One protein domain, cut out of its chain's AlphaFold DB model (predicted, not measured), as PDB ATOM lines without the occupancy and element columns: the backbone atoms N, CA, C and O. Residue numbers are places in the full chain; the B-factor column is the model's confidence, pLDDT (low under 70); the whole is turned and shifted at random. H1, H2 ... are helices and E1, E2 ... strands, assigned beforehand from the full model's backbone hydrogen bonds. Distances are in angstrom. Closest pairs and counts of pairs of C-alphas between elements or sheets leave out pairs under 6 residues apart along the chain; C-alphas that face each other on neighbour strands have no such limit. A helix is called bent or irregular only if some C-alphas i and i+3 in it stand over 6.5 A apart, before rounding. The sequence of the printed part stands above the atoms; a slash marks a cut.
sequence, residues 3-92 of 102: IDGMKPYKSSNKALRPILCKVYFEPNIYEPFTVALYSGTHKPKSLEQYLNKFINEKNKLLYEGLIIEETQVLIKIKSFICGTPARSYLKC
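This is residues 3 to 92 of the 102 residues of an uncharacterized protein of Harpegnathos saltator (UniProt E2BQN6). A two-stranded hairpin, E1 and E2, makes the middle of a loose, elongated domain, and the long helix H1 packs on E2 with residues 50 to 54 before running on to a small hairpin, E3 and E4, at one end. From there residues 74 to 83 lead back to the short helix H2, near the start of H1. The printed part has 90 residues, in the order E1, E2, H1, E3, E4, H2; both two-stranded sheets are antiparallel, and the class is mixed, helices and strands. The radius of gyration of the C-alphas is 15.3 A, and the spans are 48 by 29 by 22 A.

E1, residues 15 to 21, and E2, residues 33 to 40, form an antiparallel hairpin at 162 degrees, with N 17 and O 38 2.9 A apart, within hydrogen-bond range. E2 bends by 63 degrees at residue 36. The closest C-alphas of E2 and H1, residues 47 to 64, are those of Ala 36 and Phe 54, 6.8 A apart. H1 is irregular, with C-alphas 50 and 53 7.6 A apart, and has a kink of 37 degrees near residue 54. E3, residues 66 to 68, and E4, residues 71 to 73, form an antiparallel hairpin at 141 degrees, with N 66 and O 73 2.8 A apart. H2, residues 84 to 90, is close to H1 but not clearly touching: their closest C-alphas, of Leu 47 and Leu 90, are 7.3 A apart, and their lines are about perpendicular at 79 degrees. H2 is apart from E1 and E2. In H2 every O i to N i+4 pair is within hydrogen-bond range, in H1 12 of 14.

E1 begins at C-alpha 15, (229.480, 140.370, 152.566), and is 19.3 A long; E2 is 20.2 A. H1 is 25.3 A and ends at C-alpha 64, (204.171, 161.571, 159.247). E3 is 6.4 A, E4 6.2 A, and H2 9.9 A, ending at C-alpha 90, (226.061, 155.635, 148.120).

The two C-alphas farthest apart, of Ser 11 and Glu 70, are 49.4 A apart. The printed part has no cut. The link from E1 to E2, 11 residues, is long. The mean pLDDT of the printed part is 92.1, and no printed residue is under 70.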
ATOM      1  N   ILE A   3     226.022 153.342 157.578       94.50
ATOM      2  CA  ILE A   3     226.027 152.361 156.485       94.50
ATOM      3  C   ILE A   3     227.470 151.968 156.203       94.50
ATOM      4  O   ILE A   3     228.259 152.798 155.742       94.50
ATOM      5  N   ASP A   4     227.793 150.699 156.426       90.56
ATOM      6  CA  ASP A   4     229.115 150.155 156.131       90.56
ATOM      7  C   ASP A   4     229.039 148.717 155.612       90.56
ATOM      8  O   ASP A   4     227.992 148.072 155.668       90.56
ATOM      9  N   GLY A   5     230.135 148.225 155.040       88.00
ATOM     10  CA  GLY A   5     230.276 146.837 154.621       88.00
ATOM     11  C   GLY A   5     231.147 146.048 155.591       88.00
ATOM     12  O   GLY A   5     232.233 146.493 155.941       88.00
ATOM     13  N   MET A   6     230.722 144.838 155.950       87.88
ATOM     14  CA  MET A   6     231.531 143.902 156.732       87.88
ATOM     15  C   MET A   6     231.570 142.515 156.087       87.88
ATOM     16  O   MET A   6     230.634 142.102 155.399       87.88
ATOM     17  N   LYS A   7     232.655 141.777 156.326       87.88
ATOM     18  CA  LYS A   7     232.768 140.357 155.977       87.88
ATOM     19  C   LYS A   7     232.609 139.537 157.258       87.88
ATOM     20  O   LYS A   7     233.558 139.481 158.035       87.88
ATOM     21  N   PRO A   8     231.440 138.923 157.506       85.56
ATOM     22  CA  PRO A   8     231.226 138.138 158.724       85.56
ATOM     23  C   PRO A   8     232.048 136.841 158.758       85.56
ATOM     24  O   PRO A   8     232.294 136.299 159.829       85.56
ATOM     25  N   TYR A   9     232.488 136.339 157.600       87.31
ATOM     26  CA  TYR A   9     233.226 135.083 157.485       87.31
ATOM     27  C   TYR A   9     234.587 135.317 156.831       87.31
ATOM     28  O   TYR A   9     234.687 136.042 155.843       87.31
ATOM     29  N   LYS A  10     235.629 134.654 157.345       79.69
ATOM     30  CA  LYS A  10     236.986 134.711 156.768       79.69
ATOM     31  C   LYS A  10     237.120 133.877 155.488       79.69
ATOM     32  O   LYS A  10     237.867 134.252 154.595       79.69
ATOM     33  N   SER A  11     236.387 132.769 155.400       85.94
ATOM     34  CA  SER A  11     236.467 131.774 154.320       85.94
ATOM     35  C   SER A  11     235.335 131.871 153.291       85.94
ATOM     36  O   SER A  11     235.237 131.031 152.401       85.94
ATOM     37  N   SER A  12     234.460 132.876 153.394       85.06
ATOM     38  CA  SER A  12     233.362 133.082 152.449       85.06
ATOM     39  C   SER A  12     233.445 134.461 151.815       85.06
ATOM     40  O   SER A  12     233.763 135.446 152.474       85.06
ATOM     41  N   ASN A  13     233.048 134.543 150.547       83.94
ATOM     42  CA  ASN A  13     232.866 135.818 149.858       83.94
ATOM     43  C   ASN A  13     231.582 136.549 150.280       83.94
ATOM     44  O   ASN A  13     231.311 137.636 149.778       83.94
ATOM     45  N   LYS A  14     230.780 135.980 151.192       87.06
ATOM     46  CA  LYS A  14     229.602 136.657 151.742       87.06
ATOM     47  C   LYS A  14     230.007 137.960 152.435       87.06
ATOM     48  O   LYS A  14     230.824 137.976 153.353       87.06
ATOM     49  N   ALA A  15     229.377 139.040 152.007       89.12
ATOM     50  CA  ALA A  15     229.480 140.370 152.566       89.12
ATOM     51  C   ALA A  15     228.113 140.805 153.093       89.12
ATOM     52  O   ALA A  15     227.075 140.557 152.472       89.12
ATOM     53  N   LEU A  16     228.135 141.489 154.229       91.88
ATOM     54  CA  LEU A  16     226.980 142.154 154.806       91.88
ATOM     55  C   LEU A  16     227.123 143.655 154.632       91.88
ATOM     56  O   LEU A  16     228.219 144.206 154.741       91.88
ATOM     57  N   ARG A  17     226.003 144.315 154.370       91.69
ATOM     58  CA  ARG A  17     225.899 145.774 154.361       91.69
ATOM     59  C   ARG A  17     224.685 146.163 155.194       91.69
ATOM     60  O   ARG A  17     223.580 146.204 154.649       91.69
ATOM     61  N   PRO A  18     224.847 146.319 156.516       94.12
ATOM     62  CA  PRO A  18     223.776 146.820 157.357       94.12
ATOM     63  C   PRO A  18     223.581 148.326 157.167       94.12
ATOM     64  O   PRO A  18     224.528 149.084 156.940       94.12
ATOM     65  N   ILE A  19     222.335 148.752 157.329       95.88
ATOM     66  CA  ILE A  19     221.977 150.124 157.667       95.88
ATOM     67  C   ILE A  19     221.626 150.100 159.148       95.88
ATOM     68  O   ILE A  19     220.658 149.455 159.556       95.88
ATOM     69  N   LEU A  20     222.433 150.779 159.952       96.81
ATOM     70  CA  LEU A  20     222.220 150.930 161.382       96.81
ATOM     71  C   LEU A  20     221.558 152.279 161.670       96.81
ATOM     72  O   LEU A  20     221.871 153.306 161.055       96.81
ATOM     73  N   CYS A  21     220.660 152.294 162.641       96.81
ATOM     74  CA  CYS A  21     220.063 153.494 163.202       96.81
ATOM     75  C   CYS A  21     220.438 153.601 164.678       96.81
ATOM     76  O   CYS A  21     220.704 152.601 165.329       96.81
ATOM     77  N   LYS A  22     220.478 154.824 165.197       96.62
ATOM     78  CA  LYS A  22     220.636 155.103 166.621       96.62
ATOM     79  C   LYS A  22     219.746 156.293 166.940       96.62
ATOM     80  O   LYS A  22     219.815 157.297 166.225       96.62
ATOM     81  N   VAL A  23     218.935 156.178 167.986       95.31
ATOM     82  CA  VAL A  23     218.181 157.318 168.514       95.31
ATOM     83  C   VAL A  23     219.171 158.240 169.217       95.31
ATOM     84  O   VAL A  23     219.940 157.805 170.069       95.31
ATOM     85  N   TYR A  24     219.198 159.509 168.816       94.94
ATOM     86  CA  TYR A  24     220.025 160.501 169.489       94.94
ATOM     87  C   TYR A  24     219.265 161.044 170.700       94.94
ATOM     88  O   TYR A  24     218.218 161.663 170.532       94.94
ATOM     89  N   PHE A  25     219.802 160.808 171.892       94.50
ATOM     90  CA  PHE A  25     219.281 161.296 173.162       94.50
ATOM     91  C   PHE A  25     220.460 161.650 174.070       94.50
ATOM     92  O   PHE A  25     221.528 161.047 173.944       94.50
ATOM     93  N   GLU A  26     220.266 162.632 174.947       94.12
ATOM     94  CA  GLU A  26     221.234 163.015 175.973       94.12
ATOM     95  C   GLU A  26     220.573 162.842 177.349       94.12
ATOM     96  O   GLU A  26     219.551 163.485 177.597       94.12
ATOM     97  N   PRO A  27     221.112 161.988 178.240       94.31
ATOM     98  CA  PRO A  27     222.359 161.225 178.100       94.31
ATOM     99  C   PRO A  27     222.287 160.109 177.046       94.31
ATOM    100  O   PRO A  27     221.215 159.623 176.700       94.31
ATOM    101  N   ASN A  28     223.438 159.673 176.529       94.75
ATOM    102  CA  ASN A  28     223.501 158.621 175.513       94.75
ATOM    103  C   ASN A  28     223.105 157.238 176.076       94.75
ATOM    104  O   ASN A  28     223.968 156.475 176.503       94.75
ATOM    105  N   ILE A  29     221.808 156.922 176.045       96.56
ATOM    106  CA  ILE A  29     221.236 155.680 176.606       96.56
ATOM    107  C   ILE A  29     220.805 154.647 175.556       96.56
ATOM    108  O   ILE A  29     220.529 153.504 175.904       96.56
ATOM    109  N   TYR A  30     220.708 155.035 174.283       96.19
ATOM    110  CA  TYR A  30     220.228 154.148 173.221       96.19
ATOM    111  C   TYR A  30     221.386 153.577 172.417       96.19
ATOM    112  O   TYR A  30     222.194 154.332 171.882       96.19
ATOM    113  N   GLU A  31     221.427 152.259 172.254       96.25
ATOM    114  CA  GLU A  31     222.413 151.589 171.407       96.25
ATOM    115  C   GLU A  31     222.004 151.589 169.921       96.25
ATOM    116  O   GLU A  31     220.812 151.651 169.593       96.25
ATOM    117  N   PRO A  32     222.968 151.534 168.982       96.31
ATOM    118  CA  PRO A  32     222.665 151.335 167.572       96.31
ATOM    119  C   PRO A  32     221.951 150.002 167.307       96.31
ATOM    120  O   PRO A  32     222.310 148.970 167.865       96.31
ATOM    121  N   PHE A  33     221.002 150.001 166.374       96.12
ATOM    122  CA  PHE A  33     220.253 148.817 165.951       96.12
ATOM    123  C   PHE A  33     220.149 148.725 164.426       96.12
ATOM    124  O   PHE A  33     220.264 149.722 163.710       96.12
ATOM    125  N   THR A  34     219.944 147.512 163.910       95.38
ATOM    126  CA  THR A  34     219.817 147.266 162.465       95.38
ATOM    127  C   THR A  34     218.419 147.633 161.981       95.38
ATOM    128  O   THR A  34     217.442 147.104 162.498       95.38
ATOM    129  N   VAL A  35     218.324 148.490 160.961       95.56
ATOM    130  CA  VAL A  35     217.049 148.842 160.301       95.56
ATOM    131  C   VAL A  35     216.913 148.242 158.905       95.56
ATOM    132  O   VAL A  35     215.810 148.049 158.416       95.56
ATOM    133  N   ALA A  36     218.029 147.908 158.259       93.88
ATOM    134  CA  ALA A  36     218.030 147.126 157.029       93.88
ATOM    135  C   ALA A  36     219.328 146.327 156.920       93.88
ATOM    136  O   ALA A  36     220.367 146.736 157.442       93.88
ATOM    137  N   LEU A  37     219.283 145.199 156.216       92.50
ATOM    138  CA  LEU A  37     220.445 144.350 155.996       92.50
ATOM    139  C   LEU A  37     220.451 143.823 154.568       92.50
ATOM    140  O   LEU A  37     219.508 143.168 154.130       92.50
ATOM    141  N   TYR A  38     221.556 144.050 153.869       92.19
ATOM    142  CA  TYR A  38     221.882 143.305 152.663       92.19
ATOM    143  C   TYR A  38     222.906 142.214 152.973       92.19
ATOM    144  O   TYR A  38     223.881 142.462 153.685       92.19
ATOM    145  N   SER A  39     222.703 141.033 152.388       91.50
ATOM    146  CA  SER A  39     223.628 139.902 152.432       91.50
ATOM    147  C   SER A  39     223.803 139.336 151.029       91.50
ATOM    148  O   SER A  39     222.827 138.990 150.366       91.50
ATOM    149  N   GLY A  40     225.045 139.248 150.565       90.12
ATOM    150  CA  GLY A  40     225.356 138.726 149.236       90.12
ATOM    151  C   GLY A  40     226.850 138.523 149.043       90.12
ATOM    152  O   GLY A  40     227.657 138.979 149.843       90.12
ATOM    153  N   THR A  41     227.247 137.820 147.985       85.88
ATOM    154  CA  THR A  41     228.670 137.580 147.671       85.88
ATOM    155  C   THR A  41     229.355 138.770 146.995       85.88
ATOM    156  O   THR A  41     230.579 138.831 146.922       85.88
ATOM    157  N   HIS A  42     228.573 139.736 146.510       80.12
ATOM    158  CA  HIS A  42     229.049 140.935 145.827       80.12
ATOM    159  C   HIS A  42     228.367 142.184 146.388       80.12
ATOM    160  O   HIS A  42     227.489 142.108 147.246       80.12
ATOM    161  N   LYS A  43     228.775 143.363 145.909       75.56
ATOM    162  CA  LYS A  43     228.015 144.595 146.161       75.56
ATOM    163  C   LYS A  43     226.618 144.465 145.528       75.56
ATOM    164  O   LYS A  43     226.510 143.816 144.484       75.56
ATOM    165  N   PRO A  44     225.575 145.090 146.103       81.44
ATOM    166  CA  PRO A  44     224.277 145.148 145.447       81.44
ATOM    167  C   PRO A  44     224.451 145.744 144.048       81.44
ATOM    168  O   PRO A  44     225.026 146.826 143.902       81.44
ATOM    169  N   LYS A  45     223.995 145.010 143.025       81.12
ATOM    170  CA  LYS A  45     224.116 145.432 141.619       81.12
ATOM    171  C   LYS A  45     223.364 146.736 141.365       81.12
ATOM    172  O   LYS A  45     223.834 147.576 140.612       81.12
ATOM    173  N   SER A  46     222.224 146.900 142.031       87.62
ATOM    174  CA  SER A  46     221.431 148.119 142.019       87.62
ATOM    175  C   SER A  46     221.435 148.742 143.412       87.62
ATOM    176  O   SER A  46     220.989 148.127 144.384       87.62
ATOM    177  N   LEU A  47     221.953 149.971 143.500       88.94
ATOM    178  CA  LEU A  47     221.879 150.784 144.712       88.94
ATOM    179  C   LEU A  47     220.422 151.100 145.068       88.94
ATOM    180  O   LEU A  47     220.053 151.088 146.239       88.94
ATOM    181  N   GLU A  48     219.596 151.330 144.049       89.44
ATOM    182  CA  GLU A  48     218.167 151.574 144.195       89.44
ATOM    183  C   GLU A  48     217.484 150.391 144.880       89.44
ATOM    184  O   GLU A  48     216.864 150.571 145.921       89.44
ATOM    185  N   GLN A  49     217.677 149.160 144.392       88.75
ATOM    186  CA  GLN A  49     217.083 147.973 145.021       88.75
ATOM    187  C   GLN A  49     217.537 147.786 146.473       88.75
ATOM    188  O   GLN A  49     216.755 147.339 147.312       88.75
ATOM    189  N   TYR A  50     218.787 148.140 146.778       91.56
ATOM    190  CA  TYR A  50     219.318 148.089 148.138       91.56
ATOM    191  C   TYR A  50     218.662 149.123 149.067       91.56
ATOM    192  O   TYR A  50     218.346 148.796 150.210       91.56
ATOM    193  N   LEU A  51     218.443 150.354 148.595       94.25
ATOM    194  CA  LEU A  51     217.984 151.463 149.435       94.25
ATOM    195  C   LEU A  51     216.476 151.729 149.377       94.25
ATOM    196  O   LEU A  51     215.977 152.405 150.269       94.25
ATOM    197  N   ASN A  52     215.745 151.223 148.381       94.62
ATOM    198  CA  ASN A  52     214.362 151.630 148.106       94.62
ATOM    199  C   ASN A  52     213.441 151.452 149.325       94.62
ATOM    200  O   ASN A  52     212.798 152.401 149.765       94.62
ATOM    201  N   LYS A  53     213.445 150.257 149.937       93.50
ATOM    202  CA  LYS A  53     212.637 149.986 151.141       93.50
ATOM    203  C   LYS A  53     212.983 150.946 152.283       93.50
ATOM    204  O   LYS A  53     212.090 151.560 152.855       93.50
ATOM    205  N   PHE A  54     214.279 151.130 152.544       95.50
ATOM    206  CA  PHE A  54     214.773 152.040 153.576       95.50
ATOM    207  C   PHE A  54     214.375 153.499 153.305       95.50
ATOM    208  O   PHE A  54     213.933 154.191 154.217       95.50
ATOM    209  N   ILE A  55     214.510 153.977 152.066       95.81
ATOM    210  CA  ILE A  55     214.186 155.358 151.687       95.81
ATOM    211  C   ILE A  55     212.690 155.622 151.836       95.81
ATOM    212  O   ILE A  55     212.331 156.656 152.398       95.81
ATOM    213  N   ASN A  56     211.839 154.703 151.375       96.56
ATOM    214  CA  ASN A  56     210.387 154.867 151.437       96.56
ATOM    215  C   ASN A  56     209.896 154.935 152.884       96.56
ATOM    216  O   ASN A  56     209.187 155.872 153.248       96.56
ATOM    217  N   GLU A  57     210.335 154.001 153.728       95.69
ATOM    218  CA  GLU A  57     209.968 153.986 155.146       95.69
ATOM    219  C   GLU A  57     210.512 155.216 155.884       95.69
ATOM    220  O   GLU A  57     209.770 155.912 156.574       95.69
ATOM    221  N   LYS A  58     211.786 155.563 155.666       95.62
ATOM    222  CA  LYS A  58     212.395 156.778 156.223       95.62
ATOM    223  C   LYS A  58     211.628 158.034 155.805       95.62
ATOM    224  O   LYS A  58     211.419 158.908 156.633       95.62
ATOM    225  N   ASN A  59     211.251 158.171 154.533       96.50
ATOM    226  CA  ASN A  59     210.507 159.341 154.057       96.50
ATOM    227  C   ASN A  59     209.129 159.429 154.712       96.50
ATOM    228  O   ASN A  59     208.747 160.515 155.139       96.50
ATOM    229  N   LYS A  60     208.441 158.293 154.865       96.50
ATOM    230  CA  LYS A  60     207.180 158.217 155.602       96.50
ATOM    231  C   LYS A  60     207.352 158.688 157.049       96.50
ATOM    232  O   LYS A  60     206.643 159.589 157.474       96.50
ATOM    233  N   LEU A  61     208.358 158.178 157.761       95.25
ATOM    234  CA  LEU A  61     208.653 158.574 159.147       95.25
ATOM    235  C   LEU A  61     209.015 160.059 159.297       95.25
ATOM    236  O   LEU A  61     208.705 160.667 160.315       95.25
ATOM    237  N   LEU A  62     209.685 160.655 158.307       96.06
ATOM    238  CA  LEU A  62     210.016 162.084 158.329       96.06
ATOM    239  C   LEU A  62     208.811 162.979 158.043       96.06
ATOM    240  O   LEU A  62     208.778 164.108 158.523       96.06
ATOM    241  N   TYR A  63     207.867 162.496 157.235       96.69
ATOM    242  CA  TYR A  63     206.673 163.244 156.856       96.69
ATOM    243  C   TYR A  63     205.564 163.113 157.905       96.69
ATOM    244  O   TYR A  63     205.000 164.112 158.338       96.69
ATOM    245  N   GLU A  64     205.277 161.886 158.337       96.44
ATOM    246  CA  GLU A  64     204.171 161.571 159.247       96.44
ATOM    247  C   GLU A  64     204.597 161.623 160.723       96.44
ATOM    248  O   GLU A  64     203.774 161.869 161.601       96.44
ATOM    249  N   GLY A  65     205.884 161.430 161.023       94.94
ATOM    250  CA  GLY A  65     206.351 161.198 162.389       94.94
ATOM    251  C   GLY A  65     206.043 159.778 162.876       94.94
ATOM    252  O   GLY A  65     205.802 158.863 162.089       94.94
ATOM    253  N   LEU A  66     206.091 159.587 164.193       94.56
ATOM    254  CA  LEU A  66     205.798 158.329 164.875       94.56
ATOM    255  C   LEU A  66     204.793 158.587 165.999       94.56
ATOM    256  O   LEU A  66     204.953 159.550 166.740       94.56
ATOM    257  N   ILE A  67     203.788 157.729 166.156       95.44
ATOM    258  CA  ILE A  67     202.840 157.819 167.271       95.44
ATOM    259  C   ILE A  67     203.341 156.924 168.408       95.44
ATOM    260  O   ILE A  67     203.491 155.717 168.219       95.44
ATOM    261  N   ILE A  68     203.598 157.514 169.573       94.44
ATOM    262  CA  ILE A  68     203.979 156.819 170.809       94.44
ATOM    263  C   ILE A  68     203.027 157.295 171.900       94.44
ATOM    264  O   ILE A  68     202.980 158.493 172.157       94.44
ATOM    265  N   GLU A  69     202.273 156.380 172.519       94.69
ATOM    266  CA  GLU A  69     201.327 156.715 173.604       94.69
ATOM    267  C   GLU A  69     200.437 157.920 173.239       94.69
ATOM    268  O   GLU A  69     200.384 158.920 173.947       94.69
ATOM    269  N   GLU A  70     199.814 157.855 172.054       95.19
ATOM    270  CA  GLU A  70     198.940 158.901 171.481       95.19
ATOM    271  C   GLU A  70     199.632 160.234 171.142       95.19
ATOM    272  O   GLU A  70     199.030 161.122 170.541       95.19
ATOM    273  N   THR A  71     200.926 160.361 171.430       96.06
ATOM    274  CA  THR A  71     201.725 161.541 171.107       96.06
ATOM    275  C   THR A  71     202.435 161.363 169.772       96.06
ATOM    276  O   THR A  71     203.164 160.393 169.552       96.06
ATOM    277  N   GLN A  72     202.266 162.333 168.873       96.00
ATOM    278  CA  GLN A  72     203.010 162.374 167.620       96.00
ATOM    279  C   GLN A  72     204.415 162.946 167.849       96.00
ATOM    280  O   GLN A  72     204.597 164.121 168.167       96.00
ATOM    281  N   VAL A  73     205.424 162.111 167.630       95.25
ATOM    282  CA  VAL A  73     206.841 162.456 167.700       95.25
ATOM    283  C   VAL A  73     207.377 162.679 166.291       95.25
ATOM    284  O   VAL A  73     207.413 161.768 165.463       95.25
ATOM    285  N   LEU A  74     207.835 163.897 166.012       95.31
ATOM    286  CA  LEU A  74     208.455 164.221 164.729       95.31
ATOM    287  C   LEU A  74     209.889 163.695 164.667       95.31
ATOM    288  O   LEU A  74     210.715 163.964 165.542       95.31
ATOM    289  N   ILE A  75     210.204 162.992 163.584       94.50
ATOM    290  CA  ILE A  75     211.531 162.423 163.363       94.50
ATOM    291  C   ILE A  75     212.382 163.400 162.549       94.50
ATOM    292  O   ILE A  75     211.946 163.946 161.538       94.50
ATOM    293  N   LYS A  76     213.640 163.596 162.960       94.81
ATOM    294  CA  LYS A  76     214.651 164.338 162.193       94.81
ATOM    295  C   LYS A  76     215.923 163.518 162.052       94.81
ATOM    296  O   LYS A  76     216.341 162.812 162.967       94.81
ATOM    297  N   ILE A  77     216.578 163.646 160.900       95.88
ATOM    298  CA  ILE A  77     217.872 163.003 160.668       95.88
ATOM    299  C   ILE A  77     218.974 163.905 161.197       95.88
ATOM    300  O   ILE A  77     219.194 164.990 160.667       95.88
ATOM    301  N   LYS A  78     219.721 163.417 162.187       95.81
ATOM    302  CA  LYS A  78     220.926 164.102 162.660       95.81
ATOM    303  C   LYS A  78     222.089 163.960 161.678       95.81
ATOM    304  O   LYS A  78     222.732 164.941 161.330       95.81
ATOM    305  N   SER A  79     222.382 162.734 161.242       95.31
ATOM    306  CA  SER A  79     223.509 162.471 160.343       95.31
ATOM    307  C   SER A  79     223.428 161.106 159.656       95.31
ATOM    308  O   SER A  79     222.778 160.165 160.133       95.31
ATOM    309  N   PHE A  80     224.145 160.999 158.536       95.62
ATOM    310  CA  PHE A  80     224.543 159.744 157.903       95.62
ATOM    311  C   PHE A  80     226.050 159.564 158.075       95.62
ATOM    312  O   PHE A  80     226.836 160.417 157.668       95.62
ATOM    313  N   ILE A  81     226.447 158.445 158.671       95.00
ATOM    314  CA  ILE A  81     227.835 158.097 158.958       95.00
ATOM    315  C   ILE A  81     228.210 156.922 158.058       95.00
ATOM    316  O   ILE A  81     227.514 155.915 158.005       95.00
ATOM    317  N   CYS A  82     229.297 157.053 157.315       93.69
ATOM    318  CA  CYS A  82     229.821 155.978 156.483       93.69
ATOM    319  C   CYS A  82     231.303 156.221 156.199       93.69
ATOM    320  O   CYS A  82     231.727 157.375 156.010       93.69
ATOM    321  N   GLY A  83     232.071 155.130 156.159       89.12
ATOM    322  CA  GLY A  83     233.456 155.142 155.704       89.12
ATOM    323  C   GLY A  83     233.562 155.501 154.220       89.12
ATOM    324  O   GLY A  83     232.586 155.412 153.467       89.12
ATOM    325  N   THR A  84     234.755 155.902 153.778       87.38
ATOM    326  CA  THR A  84     235.002 156.404 152.414       87.38
ATOM    327  C   THR A  84     234.469 155.480 151.306       87.38
ATOM    328  O   THR A  84     233.721 155.969 150.457       87.38
ATOM    329  N   PRO A  85     234.720 154.152 151.313       86.94
ATOM    330  CA  PRO A  85     234.232 153.275 150.243       86.94
ATOM    331  C   PRO A  85     232.701 153.157 150.196       86.94
ATOM    332  O   PRO A  85     232.117 153.082 149.113       86.94
ATOM    333  N   ALA A  86     232.046 153.137 151.360       89.62
ATOM    334  CA  ALA A  86     230.590 153.106 151.455       89.62
ATOM    335  C   ALA A  86     229.982 154.440 151.000       89.62
ATOM    336  O   ALA A  86     229.022 154.442 150.234       89.62
ATOM    337  N   ARG A  87     230.591 155.571 151.378       91.06
ATOM    338  CA  ARG A  87     230.167 156.910 150.951       91.06
ATOM    339  C   ARG A  87     230.226 157.082 149.439       91.06
ATOM    340  O   ARG A  87     229.262 157.567 148.857       91.06
ATOM    341  N   SER A  88     231.331 156.679 148.811       89.44
ATOM    342  CA  SER A  88     231.481 156.747 147.355       89.44
ATOM    343  C   SER A  88     230.428 155.896 146.642       89.44
ATOM    344  O   SER A  88     229.788 156.375 145.711       89.44
ATOM    345  N   TYR A  89     230.169 154.680 147.139       88.19
ATOM    346  CA  TYR A  89     229.114 153.809 146.611       88.19
ATOM    347  C   TYR A  89     227.717 154.439 146.723       88.19
ATOM    348  O   TYR A  89     226.988 154.465 145.738       88.19
ATOM    349  N   LEU A  90     227.361 154.987 147.890       90.44
ATOM    350  CA  LEU A  90     226.061 155.635 148.120       90.44
ATOM    351  C   LEU A  90     225.864 156.897 147.270       90.44
ATOM    352  O   LEU A  90     224.745 157.202 146.877       90.44
ATOM    353  N   LYS A  91     226.943 157.641 147.005       89.75
ATOM    354  CA  LYS A  91     226.924 158.844 146.163       89.75
ATOM    355  C   LYS A  91     227.036 158.540 144.665       89.75
ATOM    356  O   LYS A  91     227.030 159.478 143.878       89.75
ATOM    357  N   CYS A  92     227.184 157.271 144.276       87.56
ATOM    358  CA  CYS A  92     227.481 156.868 142.900       87.56
ATOM    359  C   CYS A  92     228.729 157.561 142.315       87.56
ATOM    360  O   CYS A  92     228.783 157.840 141.120       87.56
TER     361      CYS A  92